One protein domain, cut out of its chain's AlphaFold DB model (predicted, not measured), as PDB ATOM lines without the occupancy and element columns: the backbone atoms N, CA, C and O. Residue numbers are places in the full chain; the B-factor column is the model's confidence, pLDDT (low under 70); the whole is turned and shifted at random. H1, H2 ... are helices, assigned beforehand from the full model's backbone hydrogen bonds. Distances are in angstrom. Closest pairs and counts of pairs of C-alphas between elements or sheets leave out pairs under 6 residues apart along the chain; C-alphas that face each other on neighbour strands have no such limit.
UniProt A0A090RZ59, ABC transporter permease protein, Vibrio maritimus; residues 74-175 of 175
ATOM      1  N   PHE A  74      40.022  67.432 -32.328       87.00
ATOM      2  CA  PHE A  74      39.229  66.797 -33.377       87.00
ATOM      3  C   PHE A  74      40.088  65.940 -34.318       87.00
ATOM      4  O   PHE A  74      39.721  64.799 -34.604       87.00
ATOM      5  N   MET A  75      41.247  66.444 -34.759       86.25
ATOM      6  CA  MET A  75      42.167  65.695 -35.626       86.25
ATOM      7  C   MET A  75      42.717  64.464 -34.908       86.25
ATOM      8  O   MET A  75      42.640  63.357 -35.441       86.25
ATOM      9  N   ILE A  76      43.181  64.618 -33.664       88.06
ATOM     10  CA  ILE A  76      43.650  63.485 -32.850       88.06
ATOM     11  C   ILE A  76      42.538  62.451 -32.649       88.06
ATOM     12  O   ILE A  76      42.777  61.245 -32.768       88.06
ATOM     13  N   GLN A  77      41.311  62.896 -32.368       87.44
ATOM     14  CA  GLN A  77      40.175  61.993 -32.222       87.44
ATOM     15  C   GLN A  77      39.879  61.243 -33.528       87.44
ATOM     16  O   GLN A  77      39.635  60.035 -33.491       87.44
ATOM     17  N   ALA A  78      39.934  61.923 -34.674       86.12
ATOM     18  CA  ALA A  78      39.772  61.301 -35.981       86.12
ATOM     19  C   ALA A  78      40.858  60.242 -36.234       86.12
ATOM     20  O   ALA A  78      40.516  59.099 -36.540       86.12
ATOM     21  N   PHE A  79      42.136  60.562 -36.001       87.50
ATOM     22  CA  PHE A  79      43.243  59.606 -36.129       87.50
ATOM     23  C   PHE A  79      43.067  58.384 -35.222       87.50
ATOM     24  O   PHE A  79      43.198  57.247 -35.679       87.50
ATOM     25  N   SER A  80      42.723  58.599 -33.952       86.88
ATOM     26  CA  SER A  80      42.491  57.518 -32.989       86.88
ATOM     27  C   SER A  80      41.334  56.612 -33.420       86.88
ATOM     28  O   SER A  80      41.459  55.384 -33.413       86.88
ATOM     29  N   ASN A  81      40.225  57.198 -33.884       85.81
ATOM     30  CA  ASN A  81      39.095  56.444 -34.417       85.81
ATOM     31  C   ASN A  81      39.478  55.647 -35.671       85.81
ATOM     32  O   ASN A  81      39.081  54.489 -35.782       85.81
ATOM     33  N   SER A  82      40.265  56.220 -36.584       86.00
ATOM     34  CA  SER A  82      40.750  55.533 -37.787       86.00
ATOM     35  C   SER A  82      41.666  54.355 -37.459       86.00
ATOM     36  O   SER A  82      41.514  53.289 -38.054       86.00
ATOM     37  N   ILE A  83      42.585  54.512 -36.501       89.25
ATOM     38  CA  ILE A  83      43.459  53.423 -36.037       89.25
ATOM     39  C   ILE A  83      42.629  52.325 -35.372       89.25
ATOM     40  O   ILE A  83      42.801  51.145 -35.670       89.25
ATOM     41  N   TRP A  84      41.694  52.696 -34.496       88.69
ATOM     42  CA  TRP A  84      40.808  51.730 -33.853       88.69
ATOM     43  C   TRP A  84      39.983  50.963 -34.896       88.69
ATOM     44  O   TRP A  84      39.931  49.735 -34.854       88.69
ATOM     45  N   LEU A  85      39.385  51.670 -35.860       87.00
ATOM     46  CA  LEU A  85      38.598  51.062 -36.929       87.00
ATOM     47  C   LEU A  85      39.441  50.110 -37.774       87.00
ATOM     48  O   LEU A  85      39.004  48.984 -37.978       87.00
ATOM     49  N   SER A  86      40.636  50.514 -38.212       86.44
ATOM     50  CA  SER A  86      41.482  49.690 -39.087       86.44
ATOM     51  C   SER A  86      42.016  48.434 -38.393       86.44
ATOM     52  O   SER A  86      42.060  47.357 -38.992       86.44
ATOM     53  N   VAL A  87      42.381  48.527 -37.112       88.81
ATOM     54  CA  VAL A  87      42.837  47.368 -36.335       88.81
ATOM     55  C   VAL A  87      41.697  46.372 -36.154       88.81
ATOM     56  O   VAL A  87      41.854  45.193 -36.465       88.81
ATOM     57  N   TRP A  88      40.526  46.826 -35.706       87.44
ATOM     58  CA  TRP A  88      39.405  45.914 -35.486       87.44
ATOM     59  C   TRP A  88      38.834  45.363 -36.793       87.44
ATOM     60  O   TRP A  88      38.532  44.169 -36.858       87.44
ATOM     61  N   SER A  89      38.732  46.181 -37.845       86.06
ATOM     62  CA  SER A  89      38.249  45.720 -39.148       86.06
ATOM     63  C   SER A  89      39.186  44.691 -39.767       86.06
ATOM     64  O   SER A  89      38.712  43.688 -40.295       86.06
ATOM     65  N   SER A  90      40.502  44.887 -39.652       86.94
ATOM     66  CA  SER A  90      41.490  43.959 -40.205       86.94
ATOM     67  C   SER A  90      41.526  42.634 -39.465       86.94
ATOM     68  O   SER A  90      41.513  41.591 -40.110       86.94
ATOM     69  N   VAL A  91      41.500  42.648 -38.132       89.50
ATOM     70  CA  VAL A  91      41.500  41.420 -37.330       89.50
ATOM     71  C   VAL A  91      40.235  40.603 -37.584       89.50
ATOM     72  O   VAL A  91      40.317  39.405 -37.858       89.50
ATOM     73  N   ILE A  92      39.063  41.244 -37.535       87.44
ATOM     74  CA  ILE A  92      37.781  40.559 -37.747       87.44
ATOM     75  C   ILE A  92      37.654  40.107 -39.205       87.44
ATOM     76  O   ILE A  92      37.299  38.956 -39.460       87.44
ATOM     77  N   GLY A  93      37.986  40.979 -40.160       84.88
ATOM     78  CA  GLY A  93      37.969  40.669 -41.587       84.88
ATOM     79  C   GLY A  93      38.888  39.499 -41.929       84.88
ATOM     80  O   GLY A  93      38.457  38.563 -42.597       84.88
ATOM     81  N   LEU A  94      40.113  39.485 -41.393       87.75
ATOM     82  CA  LEU A  94      41.063  38.386 -41.568       87.75
ATOM     83  C   LEU A  94      40.542  37.079 -40.963       87.75
ATOM     84  O   LEU A  94      40.647  36.034 -41.601       87.75
ATOM     85  N   ALA A  95      39.970  37.121 -39.758       87.69
ATOM     86  CA  ALA A  95      39.411  35.936 -39.111       87.69
ATOM     87  C   ALA A  95      38.257  35.340 -39.933       87.69
ATOM     88  O   ALA A  95      38.250  34.140 -40.214       87.69
ATOM     89  N   ILE A  96      37.313  36.178 -40.374       84.69
ATOM     90  CA  ILE A  96      36.182  35.759 -41.212       84.69
ATOM     91  C   ILE A  96      36.680  35.218 -42.555       84.69
ATOM     92  O   ILE A  96      36.259  34.138 -42.969       84.69
ATOM     93  N   ALA A  97      37.604  35.919 -43.217       82.94
ATOM     94  CA  ALA A  97      38.176  35.488 -44.488       82.94
ATOM     95  C   ALA A  97      38.908  34.144 -44.354       82.94
ATOM     96  O   ALA A  97      38.707  33.249 -45.174       82.94
ATOM     97  N   ALA A  98      39.699  33.951 -43.296       83.69
ATOM     98  CA  ALA A  98      40.391  32.691 -43.032       83.69
ATOM     99  C   ALA A  98      39.407  31.531 -42.794       83.69
ATOM    100  O   ALA A  98      39.598  30.430 -43.325       83.69
ATOM    101  N   LEU A  99      38.323  31.767 -42.046       83.56
ATOM    102  CA  LEU A  99      37.262  30.779 -41.837       83.56
ATOM    103  C   LEU A  99      36.525  30.446 -43.141       83.56
ATOM    104  O   LEU A  99      36.338  29.273 -43.459       83.56
ATOM    105  N   LEU A 100      36.163  31.453 -43.936       79.75
ATOM    106  CA  LEU A 100      35.498  31.258 -45.224       79.75
ATOM    107  C   LEU A 100      36.380  30.490 -46.208       79.75
ATOM    108  O   LEU A 100      35.928  29.495 -46.769       79.75
ATOM    109  N   VAL A 101      37.644  30.885 -46.379       79.94
ATOM    110  CA  VAL A 101      38.589  30.216 -47.288       79.94
ATOM    111  C   VAL A 101      38.863  28.776 -46.845       79.94
ATOM    112  O   VAL A 101      38.896  27.868 -47.678       79.94
ATOM    113  N   SER A 102      39.031  28.540 -45.540       75.81
ATOM    114  CA  SER A 102      39.251  27.185 -45.017       75.81
ATOM    115  C   SER A 102      38.028  26.280 -45.200       75.81
ATOM    116  O   SER A 102      38.193  25.105 -45.539       75.81
ATOM    117  N   SER A 103      36.820  26.830 -45.054       71.19
ATOM    118  CA  SER A 103      35.560  26.131 -45.316       71.19
ATOM    119  C   SER A 103      35.381  25.836 -46.806       71.19
ATOM    120  O   SER A 103      35.151  24.689 -47.184       71.19
ATOM    121  N   LEU A 104      35.603  26.828 -47.675       67.38
ATOM    122  CA  LEU A 104      35.414  26.705 -49.124       67.38
ATOM    123  C   LEU A 104      36.329  25.645 -49.752       67.38
ATOM    124  O   LEU A 104      35.969  25.016 -50.743       67.38
ATOM    125  N   ARG A 105      37.488  25.382 -49.138       64.56
ATOM    126  CA  ARG A 105      38.411  24.318 -49.554       64.56
ATOM    127  C   ARG A 105      37.827  22.904 -49.402       64.56
ATOM    128  O   ARG A 105      38.382  21.970 -49.973       64.56
ATOM    129  N   ARG A 106      36.739  22.737 -48.640       64.75
ATOM    130  CA  ARG A 106      36.026  21.464 -48.427       64.75
ATOM    131  C   ARG A 106      34.694  21.370 -49.189       64.75
ATOM    132  O   ARG A 106      34.002  20.372 -49.029       64.75
ATOM    133  N   VAL A 107      34.326  22.385 -49.978       61.53
ATOM    134  CA  VAL A 107      33.005  22.515 -50.622       61.53
ATOM    135  C   VAL A 107      33.107  22.303 -52.142       61.53
ATOM    136  O   VAL A 107      34.087  22.705 -52.767       61.53
ATOM    137  N   ASP A 108      32.089  21.671 -52.736       64.19
ATOM    138  CA  ASP A 108      32.024  21.292 -54.156       64.19
ATOM    139  C   ASP A 108      32.201  22.458 -55.155       64.19
ATOM    140  O   ASP A 108      31.849  23.613 -54.889       64.19
ATOM    141  N   SER A 109      32.677  22.127 -56.366       66.62
ATOM    142  CA  SER A 109      33.091  23.064 -57.436       66.62
ATOM    143  C   SER A 109      32.090  24.188 -57.741       66.62
ATOM    144  O   SER A 109      32.501  25.307 -58.022       66.62
ATOM    145  N   ARG A 110      30.779  23.935 -57.648       67.69
ATOM    146  CA  ARG A 110      29.740  24.915 -58.020       67.69
ATOM    147  C   ARG A 110      29.667  26.128 -57.091       67.69
ATOM    148  O   ARG A 110      29.444  27.240 -57.562       67.69
ATOM    149  N   LEU A 111      29.856  25.933 -55.785       72.06
ATOM    150  CA  LEU A 111      29.881  27.043 -54.824       72.06
ATOM    151  C   LEU A 111      31.187  27.831 -54.941       72.06
ATOM    152  O   LEU A 111      31.169  29.053 -54.842       72.06
ATOM    153  N   ARG A 112      32.303  27.151 -55.239       71.50
ATOM    154  CA  ARG A 112      33.585  27.801 -55.536       71.50
ATOM    155  C   ARG A 112      33.484  28.718 -56.757       71.50
ATOM    156  O   ARG A 112      33.919  29.862 -56.675       71.50
ATOM    157  N   ASP A 113      32.880  28.247 -57.845       78.12
ATOM    158  CA  ASP A 113      32.712  29.039 -59.070       78.12
ATOM    159  C   ASP A 113      31.783  30.244 -58.843       78.12
ATOM    160  O   ASP A 113      32.074  31.346 -59.307       78.12
ATOM    161  N   GLY A 114      30.716  30.068 -58.054       79.69
ATOM    162  CA  GLY A 114      29.831  31.161 -57.642       79.69
ATOM    163  C   GLY A 114      30.533  32.220 -56.787       79.69
ATOM    164  O   GLY A 114      30.376  33.413 -57.043       79.69
ATOM    165  N   VAL A 115      31.354  31.807 -55.815       78.56
ATOM    166  CA  VAL A 115      32.144  32.730 -54.982       78.56
ATOM    167  C   VAL A 115      33.181  33.475 -55.823       78.56
ATOM    168  O   VAL A 115      33.281  34.688 -55.698       78.56
ATOM    169  N   ILE A 116      33.895  32.797 -56.728       80.00
ATOM    170  CA  ILE A 116      34.867  33.444 -57.625       80.00
ATOM    171  C   ILE A 116      34.178  34.471 -58.533       80.00
ATOM    172  O   ILE A 116      34.689  35.577 -58.711       80.00
ATOM    173  N   ALA A 117      33.014  34.132 -59.095       80.31
ATOM    174  CA  ALA A 117      32.243  35.052 -59.926       80.31
ATOM    175  C   ALA A 117      31.749  36.268 -59.126       80.31
ATOM    176  O   ALA A 117      31.867  37.399 -59.602       80.31
ATOM    177  N   PHE A 118      31.255  36.049 -57.902       79.69
ATOM    178  CA  PHE A 118      30.838  37.124 -57.007       79.69
ATOM    179  C   PHE A 118      32.014  38.030 -56.642       79.69
ATOM    180  O   PHE A 118      31.900  39.235 -56.820       79.69
ATOM    181  N   THR A 119      33.157  37.480 -56.223       77.12
ATOM    182  CA  THR A 119      34.363  38.260 -55.909       77.12
ATOM    183  C   THR A 119      34.828  39.072 -57.114       77.12
ATOM    184  O   THR A 119      35.016  40.274 -56.981       77.12
ATOM    185  N   ASN A 120      34.914  38.478 -58.309       78.75
ATOM    186  CA  ASN A 120      35.308  39.210 -59.518       78.75
ATOM    187  C   ASN A 120      34.338  40.349 -59.864       78.75
ATOM    188  O   ASN A 120      34.778  41.433 -60.237       78.75
ATOM    189  N   MET A 121      33.025  40.126 -59.754       79.50
ATOM    190  CA  MET A 121      32.024  41.171 -59.973       79.50
ATOM    191  C   MET A 121      32.156  42.276 -58.923       79.50
ATOM    192  O   MET A 121      32.211  43.451 -59.271       79.50
ATOM    193  N   SER A 122      32.255  41.877 -57.656       73.25
ATOM    194  CA  SER A 122      32.409  42.743 -56.497       73.25
ATOM    195  C   SER A 122      33.629  43.652 -56.678       73.25
ATOM    196  O   SER A 122      33.441  44.862 -56.698       73.25
ATOM    197  N   SER A 123      34.822  43.110 -56.962       73.00
ATOM    198  CA  SER A 123      36.069  43.880 -57.143       73.00
ATOM    199  C   SER A 123      36.031  44.894 -58.290       73.00
ATOM    200  O   SER A 123      36.841  45.818 -58.319       73.00
ATOM    201  N   ASN A 124      35.103  44.742 -59.241       76.19
ATOM    202  CA  ASN A 124      34.883  45.716 -60.312       76.19
ATOM    203  C   ASN A 124      33.864  46.810 -59.938       76.19
ATOM    204  O   ASN A 124      33.800  47.837 -60.618       76.19
ATOM    205  N   PHE A 125      33.076  46.641 -58.871       69.81
ATOM    206  CA  PHE A 125      32.240  47.718 -58.346       69.81
ATOM    207  C   PHE A 125      33.110  48.738 -57.615       69.81
ATOM    208  O   PHE A 125      33.631  48.492 -56.530       69.81
ATOM    209  N   ALA A 126      33.237  49.927 -58.208       68.56
ATOM    210  CA  ALA A 126      33.904  51.057 -57.576       68.56
ATOM    211  C   ALA A 126      33.309  51.346 -56.182       68.56
ATOM    212  O   ALA A 126      32.091  51.298 -55.981       68.56
ATOM    213  N   GLY A 127      34.170  51.694 -55.220       73.06
ATOM    214  CA  GLY A 127      33.779  51.834 -53.813       73.06
ATOM    215  C   GLY A 127      32.712  52.901 -53.538       73.06
ATOM    216  O   GLY A 127      31.950  52.767 -52.584       73.06
ATOM    217  N   VAL A 128      32.599  53.931 -54.387       79.12
ATOM    218  CA  VAL A 128      31.638  55.035 -54.202       79.12
ATOM    219  C   VAL A 128      30.178  54.569 -54.368       79.12
ATOM    220  O   VAL A 128      29.409  54.723 -53.418       79.12
ATOM    221  N   PRO A 129      29.767  53.951 -55.496       81.94
ATOM    222  CA  PRO A 129      28.445  53.329 -55.615       81.94
ATOM    223  C   PRO A 129      28.121  52.320 -54.507       81.94
ATOM    224  O   PRO A 129      26.993  52.272 -54.016       81.94
ATOM    225  N   LEU A 130      29.113  51.529 -54.091       81.19
ATOM    226  CA  LEU A 130      28.936  50.488 -53.082       81.19
ATOM    227  C   LEU A 130      28.628  51.082 -51.700       81.19
ATOM    228  O   LEU A 130      27.690  50.645 -51.031       81.19
ATOM    229  N   ALA A 131      29.345  52.139 -51.307       82.31
ATOM    230  CA  ALA A 131      29.062  52.889 -50.086       82.31
ATOM    231  C   ALA A 131      27.645  53.493 -50.101       82.31
ATOM    232  O   ALA A 131      26.927  53.422 -49.103       82.31
ATOM    233  N   PHE A 132      27.203  54.022 -51.245       83.50
ATOM    234  CA  PHE A 132      25.839  54.530 -51.411       83.50
ATOM    235  C   PHE A 132      24.772  53.447 -51.226       83.50
ATOM    236  O   PHE A 132      23.769  53.688 -50.555       83.50
ATOM    237  N   ALA A 133      24.992  52.244 -51.764       84.81
ATOM    238  CA  ALA A 133      24.079  51.122 -51.562       84.81
ATOM    239  C   ALA A 133      23.938  50.772 -50.070       84.81
ATOM    240  O   ALA A 133      22.819  50.605 -49.580       84.81
ATOM    241  N   PHE A 134      25.044  50.753 -49.317       83.25
ATOM    242  CA  PHE A 134      25.000  50.560 -47.864       83.25
ATOM    243  C   PHE A 134      24.241  51.672 -47.142       83.25
ATOM    244  O   PHE A 134      23.460  51.374 -46.241       83.25
ATOM    245  N   ILE A 135      24.407  52.934 -47.543       84.19
ATOM    246  CA  ILE A 135      23.655  54.055 -46.960       84.19
ATOM    247  C   ILE A 135      22.148  53.895 -47.202       84.19
ATOM    248  O   ILE A 135      21.356  54.131 -46.293       84.19
ATOM    249  N   ILE A 136      21.733  53.457 -48.391       84.50
ATOM    250  CA  ILE A 136      20.311  53.268 -48.719       84.50
ATOM    251  C   ILE A 136      19.718  52.070 -47.959       84.50
ATOM    252  O   ILE A 136      18.587  52.134 -47.483       84.50
ATOM    253  N   ILE A 137      20.470  50.977 -47.819       85.19
ATOM    254  CA  ILE A 137      19.977  49.736 -47.205       85.19
ATOM    255  C   ILE A 137      20.037  49.800 -45.670       85.19
ATOM    256  O   ILE A 137      19.065  49.441 -45.001       85.19
ATOM    257  N   LEU A 138      21.162  50.268 -45.121       81.38
ATOM    258  CA  LEU A 138      21.499  50.259 -43.691       81.38
ATOM    259  C   LEU A 138      21.528  51.657 -43.052       81.38
ATOM    260  O   LEU A 138      21.846  51.783 -41.871       81.38
ATOM    261  N   GLY A 139      21.216  52.727 -43.783       80.88
ATOM    262  CA  GLY A 139      21.148  54.075 -43.215       80.88
ATOM    263  C   GLY A 139      20.088  54.207 -42.118       80.88
ATOM    264  O   GLY A 139      19.316  53.288 -41.847       80.88
ATOM    265  N   VAL A 140      20.008  55.384 -41.493       74.06
ATOM    266  CA  VAL A 140      19.065  55.657 -40.385       74.06
ATOM    267  C   VAL A 140      17.602  55.362 -40.768       74.06
ATOM    268  O   VAL A 140      16.843  54.869 -39.932       74.06
ATOM    269  N   ASN A 141      17.250  55.603 -42.037       76.88
ATOM    270  CA  ASN A 141      15.950  55.297 -42.651       76.88
ATOM    271  C   ASN A 141      16.042  54.191 -43.721       76.88
ATOM    272  O   ASN A 141      15.211  54.128 -44.621       76.88
ATOM    273  N   GLY A 142      17.081  53.358 -43.672       82.12
ATOM    274  CA  GLY A 142      17.255  52.271 -44.626       82.12
ATOM    275  C   GLY A 142      16.248  51.146 -44.404       82.12
ATOM    276  O   GLY A 142      15.797  50.919 -43.279       82.12
ATOM    277  N   ALA A 143      15.908  50.424 -45.473       81.12
ATOM    278  CA  ALA A 143      14.915  49.349 -45.424       81.12
ATOM    279  C   ALA A 143      15.254  48.286 -44.364       81.12
ATOM    280  O   ALA A 143      14.387  47.871 -43.598       81.12
ATOM    281  N   VAL A 144      16.528  47.889 -44.260       81.06
ATOM    282  CA  VAL A 144      16.978  46.880 -43.289       81.06
ATOM    283  C   VAL A 144      16.992  47.455 -41.873       81.06
ATOM    284  O   VAL A 144      16.518  46.800 -40.950       81.06
ATOM    285  N   THR A 145      17.442  48.697 -41.686       79.69
ATOM    286  CA  THR A 145      17.426  49.364 -40.371       79.69
ATOM    287  C   THR A 145      16.013  49.496 -39.812       79.69
ATOM    288  O   THR A 145      15.793  49.259 -38.625       79.69
ATOM    289  N   LEU A 146      15.044  49.850 -40.659       79.50
ATOM    290  CA  LEU A 146      13.639  49.961 -40.267       79.50
ATOM    291  C   LEU A 146      13.035  48.595 -39.926       79.50
ATOM    292  O   LEU A 146      12.348  48.481 -38.914       79.50
ATOM    293  N   LEU A 147      13.344  47.554 -40.705       81.00
ATOM    294  CA  LEU A 147      12.918  46.185 -40.401       81.00
ATOM    295  C   LEU A 147      13.492  45.699 -39.065       81.00
ATOM    296  O   LEU A 147      12.756  45.185 -38.229       81.00
ATOM    297  N   LEU A 148      14.787  45.894 -38.811       77.38
ATOM    298  CA  LEU A 148      15.407  45.444 -37.562       77.38
ATOM    299  C   LEU A 148      14.910  46.232 -36.335       77.38
ATOM    300  O   LEU A 148      14.794  45.651 -35.254       77.38
ATOM    301  N   LYS A 149      14.547  47.513 -36.506       78.94
ATOM    302  CA  LYS A 149      13.814  48.295 -35.495       78.94
ATOM    303  C   LYS A 149      12.418  47.723 -35.243       78.94
ATOM    304  O   LYS A 149      12.020  47.589 -34.092       78.94
ATOM    305  N   GLN A 150      11.695  47.343 -36.297       79.00
ATOM    306  CA  GLN A 150      10.356  46.756 -36.190       79.00
ATOM    307  C   GLN A 150      10.362  45.410 -35.448       79.00
ATOM    308  O   GLN A 150       9.441  45.128 -34.687       79.00
ATOM    309  N   TYR A 151      11.412  44.605 -35.624       79.38
ATOM    310  CA  TYR A 151      11.620  43.356 -34.881       79.38
ATOM    311  C   TYR A 151      12.162  43.558 -33.453       79.38
ATOM    312  O   TYR A 151      12.383  42.575 -32.750       79.38
ATOM    313  N   GLY A 152      12.394  44.801 -33.010       71.81
ATOM    314  CA  GLY A 152      12.890  45.107 -31.662       71.81
ATOM    315  C   GLY A 152      14.338  44.678 -31.402       71.81
ATOM    316  O   GLY A 152      14.778  44.661 -30.259       71.81
ATOM    317  N   LEU A 153      15.091  44.319 -32.448       68.12
ATOM    318  CA  LEU A 153      16.473  43.841 -32.319       68.12
ATOM    319  C   LEU A 153      17.472  44.988 -32.125       68.12
ATOM    320  O   LEU A 153      18.575  44.766 -31.628       68.12
ATOM    321  N   ILE A 154      17.119  46.210 -32.543       68.38
ATOM    322  CA  ILE A 154      17.992  47.378 -32.419       68.38
ATOM    323  C   ILE A 154      17.166  48.650 -32.261       68.38
ATOM    324  O   ILE A 154      16.419  49.022 -33.159       68.38
ATOM    325  N   GLU A 155      17.349  49.363 -31.151       63.06
ATOM    326  CA  GLU A 155      16.648  50.631 -30.895       63.06
ATOM    327  C   GLU A 155      17.431  51.849 -31.420       63.06
ATOM    328  O   GLU A 155      16.846  52.863 -31.799       63.06
ATOM    329  N   GLY A 156      18.761  51.735 -31.527       65.06
ATOM    330  CA  GLY A 156      19.664  52.861 -31.795       65.06
ATOM    331  C   GLY A 156      20.701  52.639 -32.899       65.06
ATOM    332  O   GLY A 156      21.746  53.287 -32.874       65.06
ATOM    333  N   PHE A 157      20.473  51.722 -33.848       69.06
ATOM    334  CA  PHE A 157      21.443  51.495 -34.927       69.06
ATOM    335  C   PHE A 157      21.655  52.764 -35.757       69.06
ATOM    336  O   PHE A 157      20.718  53.299 -36.357       69.06
ATOM    337  N   ASN A 158      22.902  53.225 -35.802       69.38
ATOM    338  CA  ASN A 158      23.326  54.343 -36.627       69.38
ATOM    339  C   ASN A 158      24.511  53.895 -37.485       69.38
ATOM    340  O   ASN A 158      25.581  53.584 -36.957       69.38
ATOM    341  N   LEU A 159      24.313  53.899 -38.803       68.44
ATOM    342  CA  LEU A 159      25.345  53.559 -39.781       68.44
ATOM    343  C   LEU A 159      26.583  54.460 -39.666       68.44
ATOM    344  O   LEU A 159      27.703  54.005 -39.863       68.44
ATOM    345  N   TYR A 160      26.374  55.723 -39.298       69.81
ATOM    346  CA  TYR A 160      27.431  56.710 -39.083       69.81
ATOM    347  C   TYR A 160      28.072  56.596 -37.693       69.81
ATOM    348  O   TYR A 160      29.056  57.269 -37.401       69.81
ATOM    349  N   GLY A 161      27.517  55.758 -36.813       74.56
ATOM    350  CA  GLY A 161      28.093  55.458 -35.511       74.56
ATOM    351  C   GLY A 161      29.259  54.476 -35.612       74.56
ATOM    352  O   GLY A 161      29.448  53.789 -36.614       74.56
ATOM    353  N   LYS A 162      30.015  54.354 -34.517       72.06
ATOM    354  CA  LYS A 162      31.216  53.505 -34.419       72.06
ATOM    355  C   LYS A 162      30.989  52.063 -34.902       72.06
ATOM    356  O   LYS A 162      31.830  51.510 -35.600       72.06
ATOM    357  N   TRP A 163      29.839  51.478 -34.565       72.75
ATOM    358  CA  TRP A 163      29.475  50.108 -34.940       72.75
ATOM    359  C   TRP A 163      29.039  49.967 -36.401       72.75
ATOM    360  O   TRP A 163      29.401  48.992 -37.048       72.75
ATOM    361  N   GLY A 164      28.298  50.942 -36.933       74.56
ATOM    362  CA  GLY A 164      27.890  50.946 -38.339       74.56
ATOM    363  C   GLY A 164      29.083  51.114 -39.277       74.56
ATOM    364  O   GLY A 164      29.237  50.344 -40.226       74.56
ATOM    365  N   LEU A 165      29.985  52.042 -38.939       79.44
ATOM    366  CA  LEU A 165      31.247  52.232 -39.648       79.44
ATOM    367  C   LEU A 165      32.104  50.967 -39.602       79.44
ATOM    368  O   LEU A 165      32.595  50.534 -40.637       79.44
ATOM    369  N   LEU A 166      32.233  50.326 -38.437       78.81
ATOM    370  CA  LEU A 166      32.999  49.087 -38.306       78.81
ATOM    371  C   LEU A 166      32.481  47.976 -39.237       78.81
ATOM    372  O   LEU A 166      33.284  47.322 -39.896       78.81
ATOM    373  N   VAL A 167      31.162  47.792 -39.347       77.56
ATOM    374  CA  VAL A 167      30.563  46.794 -40.254       77.56
ATOM    375  C   VAL A 167      30.898  47.090 -41.719       77.56
ATOM    376  O   VAL A 167      31.310  46.185 -42.445       77.56
ATOM    377  N   ILE A 168      30.775  48.352 -42.145       80.88
ATOM    378  CA  ILE A 168      31.131  48.766 -43.510       80.88
ATOM    379  C   ILE A 168      32.628  48.532 -43.772       80.88
ATOM    380  O   ILE A 168      32.996  47.996 -44.817       80.88
ATOM    381  N   TYR A 169      33.493  48.889 -42.821       78.44
ATOM    382  CA  TYR A 169      34.941  48.714 -42.946       78.44
ATOM    383  C   TYR A 169      35.351  47.237 -43.011       78.44
ATOM    384  O   TYR A 169      36.183  46.883 -43.841       78.44
ATOM    385  N   ILE A 170      34.750  46.359 -42.199       76.94
ATOM    386  CA  ILE A 170      34.980  44.905 -42.281       76.94
ATOM    387  C   ILE A 170      34.604  44.383 -43.670       76.94
ATOM    388  O   ILE A 170      35.342  43.588 -44.244       76.94
ATOM    389  N   TYR A 171      33.480  44.842 -44.228       78.19
ATOM    390  CA  TYR A 171      33.065  44.445 -45.568       78.19
ATOM    391  C   TYR A 171      34.076  44.885 -46.639       78.19
ATOM    392  O   TYR A 171      34.500  44.054 -47.440       78.19
ATOM    393  N   PHE A 172      34.517  46.149 -46.620       74.75
ATOM    394  CA  PHE A 172      35.546  46.638 -47.548       74.75
ATOM    395  C   PHE A 172      36.894  45.931 -47.388       74.75
ATOM    396  O   PHE A 172      37.660  45.881 -48.338       74.75
ATOM    397  N   GLN A 173      37.191  45.392 -46.207       72.88
ATOM    398  CA  GLN A 173      38.430  44.659 -45.959       72.88
ATOM    399  C   GLN A 173      38.416  43.230 -46.524       72.88
ATOM    400  O   GLN A 173      39.473  42.672 -46.805       72.88
ATOM    401  N   ILE A 174      37.236  42.612 -46.626       68.88
ATOM    402  CA  ILE A 174      37.070  41.242 -47.146       68.88
ATOM    403  C   ILE A 174      37.016  41.227 -48.679       68.88
ATOM    404  O   ILE A 174      37.332  40.211 -49.299       68.88
ATOM    405  N   HIS A 175      36.562  42.334 -49.255       58.53
ATOM    406  CA  HIS A 175      36.406  42.548 -50.683       58.53
ATOM    407  C   HIS A 175      37.754  42.690 -51.403       58.53
ATOM    408  O   HIS A 175      37.879  42.102 -52.502       58.53
TER     409      HIS A 175
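What this domain is: This is residues 74 to 175 of the 175 residues of the protein "ABC transporter permease protein" of Vibrio maritimus (UniProt A0A090RZ59). Long helix H1 makes the longest axis; H5 packs across its middle, and H2, H3 and H4 form a loose loop from H1's end round to H5. Residues 74 to 80 of H1 stick out. The printed part has 102 residues with five named helices, H1 to H5, all helix; it is loose, radius of gyration of the C-alphas 16.1 A, spanning 47 by 36 by 26 A.

How they stand to each other: H1, residues 74 to 104, touches H5, residues 162 to 174, with residues 85 to 97 alone, at a steep tilt of 47 degrees; closest C-alphas Ser 89 and Ile 170, 4.6 A. H3, residues 127 to 138, and H4, residues 143 to 150, touch only at the corner, with 136 to 138 of H3 alone; closest C-alphas Leu 138 and Thr 145, 5.3 A. H2, residues 109 to 124, touches no helix. In these five helices every O i to N i+4 pair is within hydrogen-bond range.

Where its parts are: H1 runs 43.2 A from C-alpha 74 at (39.229, 66.797, -33.377). H2 spans 22.9 A, H3 16.0 A, H4 10.6 A and H5 18.6 A, ending at C-alpha 174 (37.070, 41.242, -47.146).

The domain as a whole: The printed part has no cut. The H4 to H5 link is long. Residues 104 to 110, 125 to 126, 153 to 160 and 174 to 175 have pLDDT under 70.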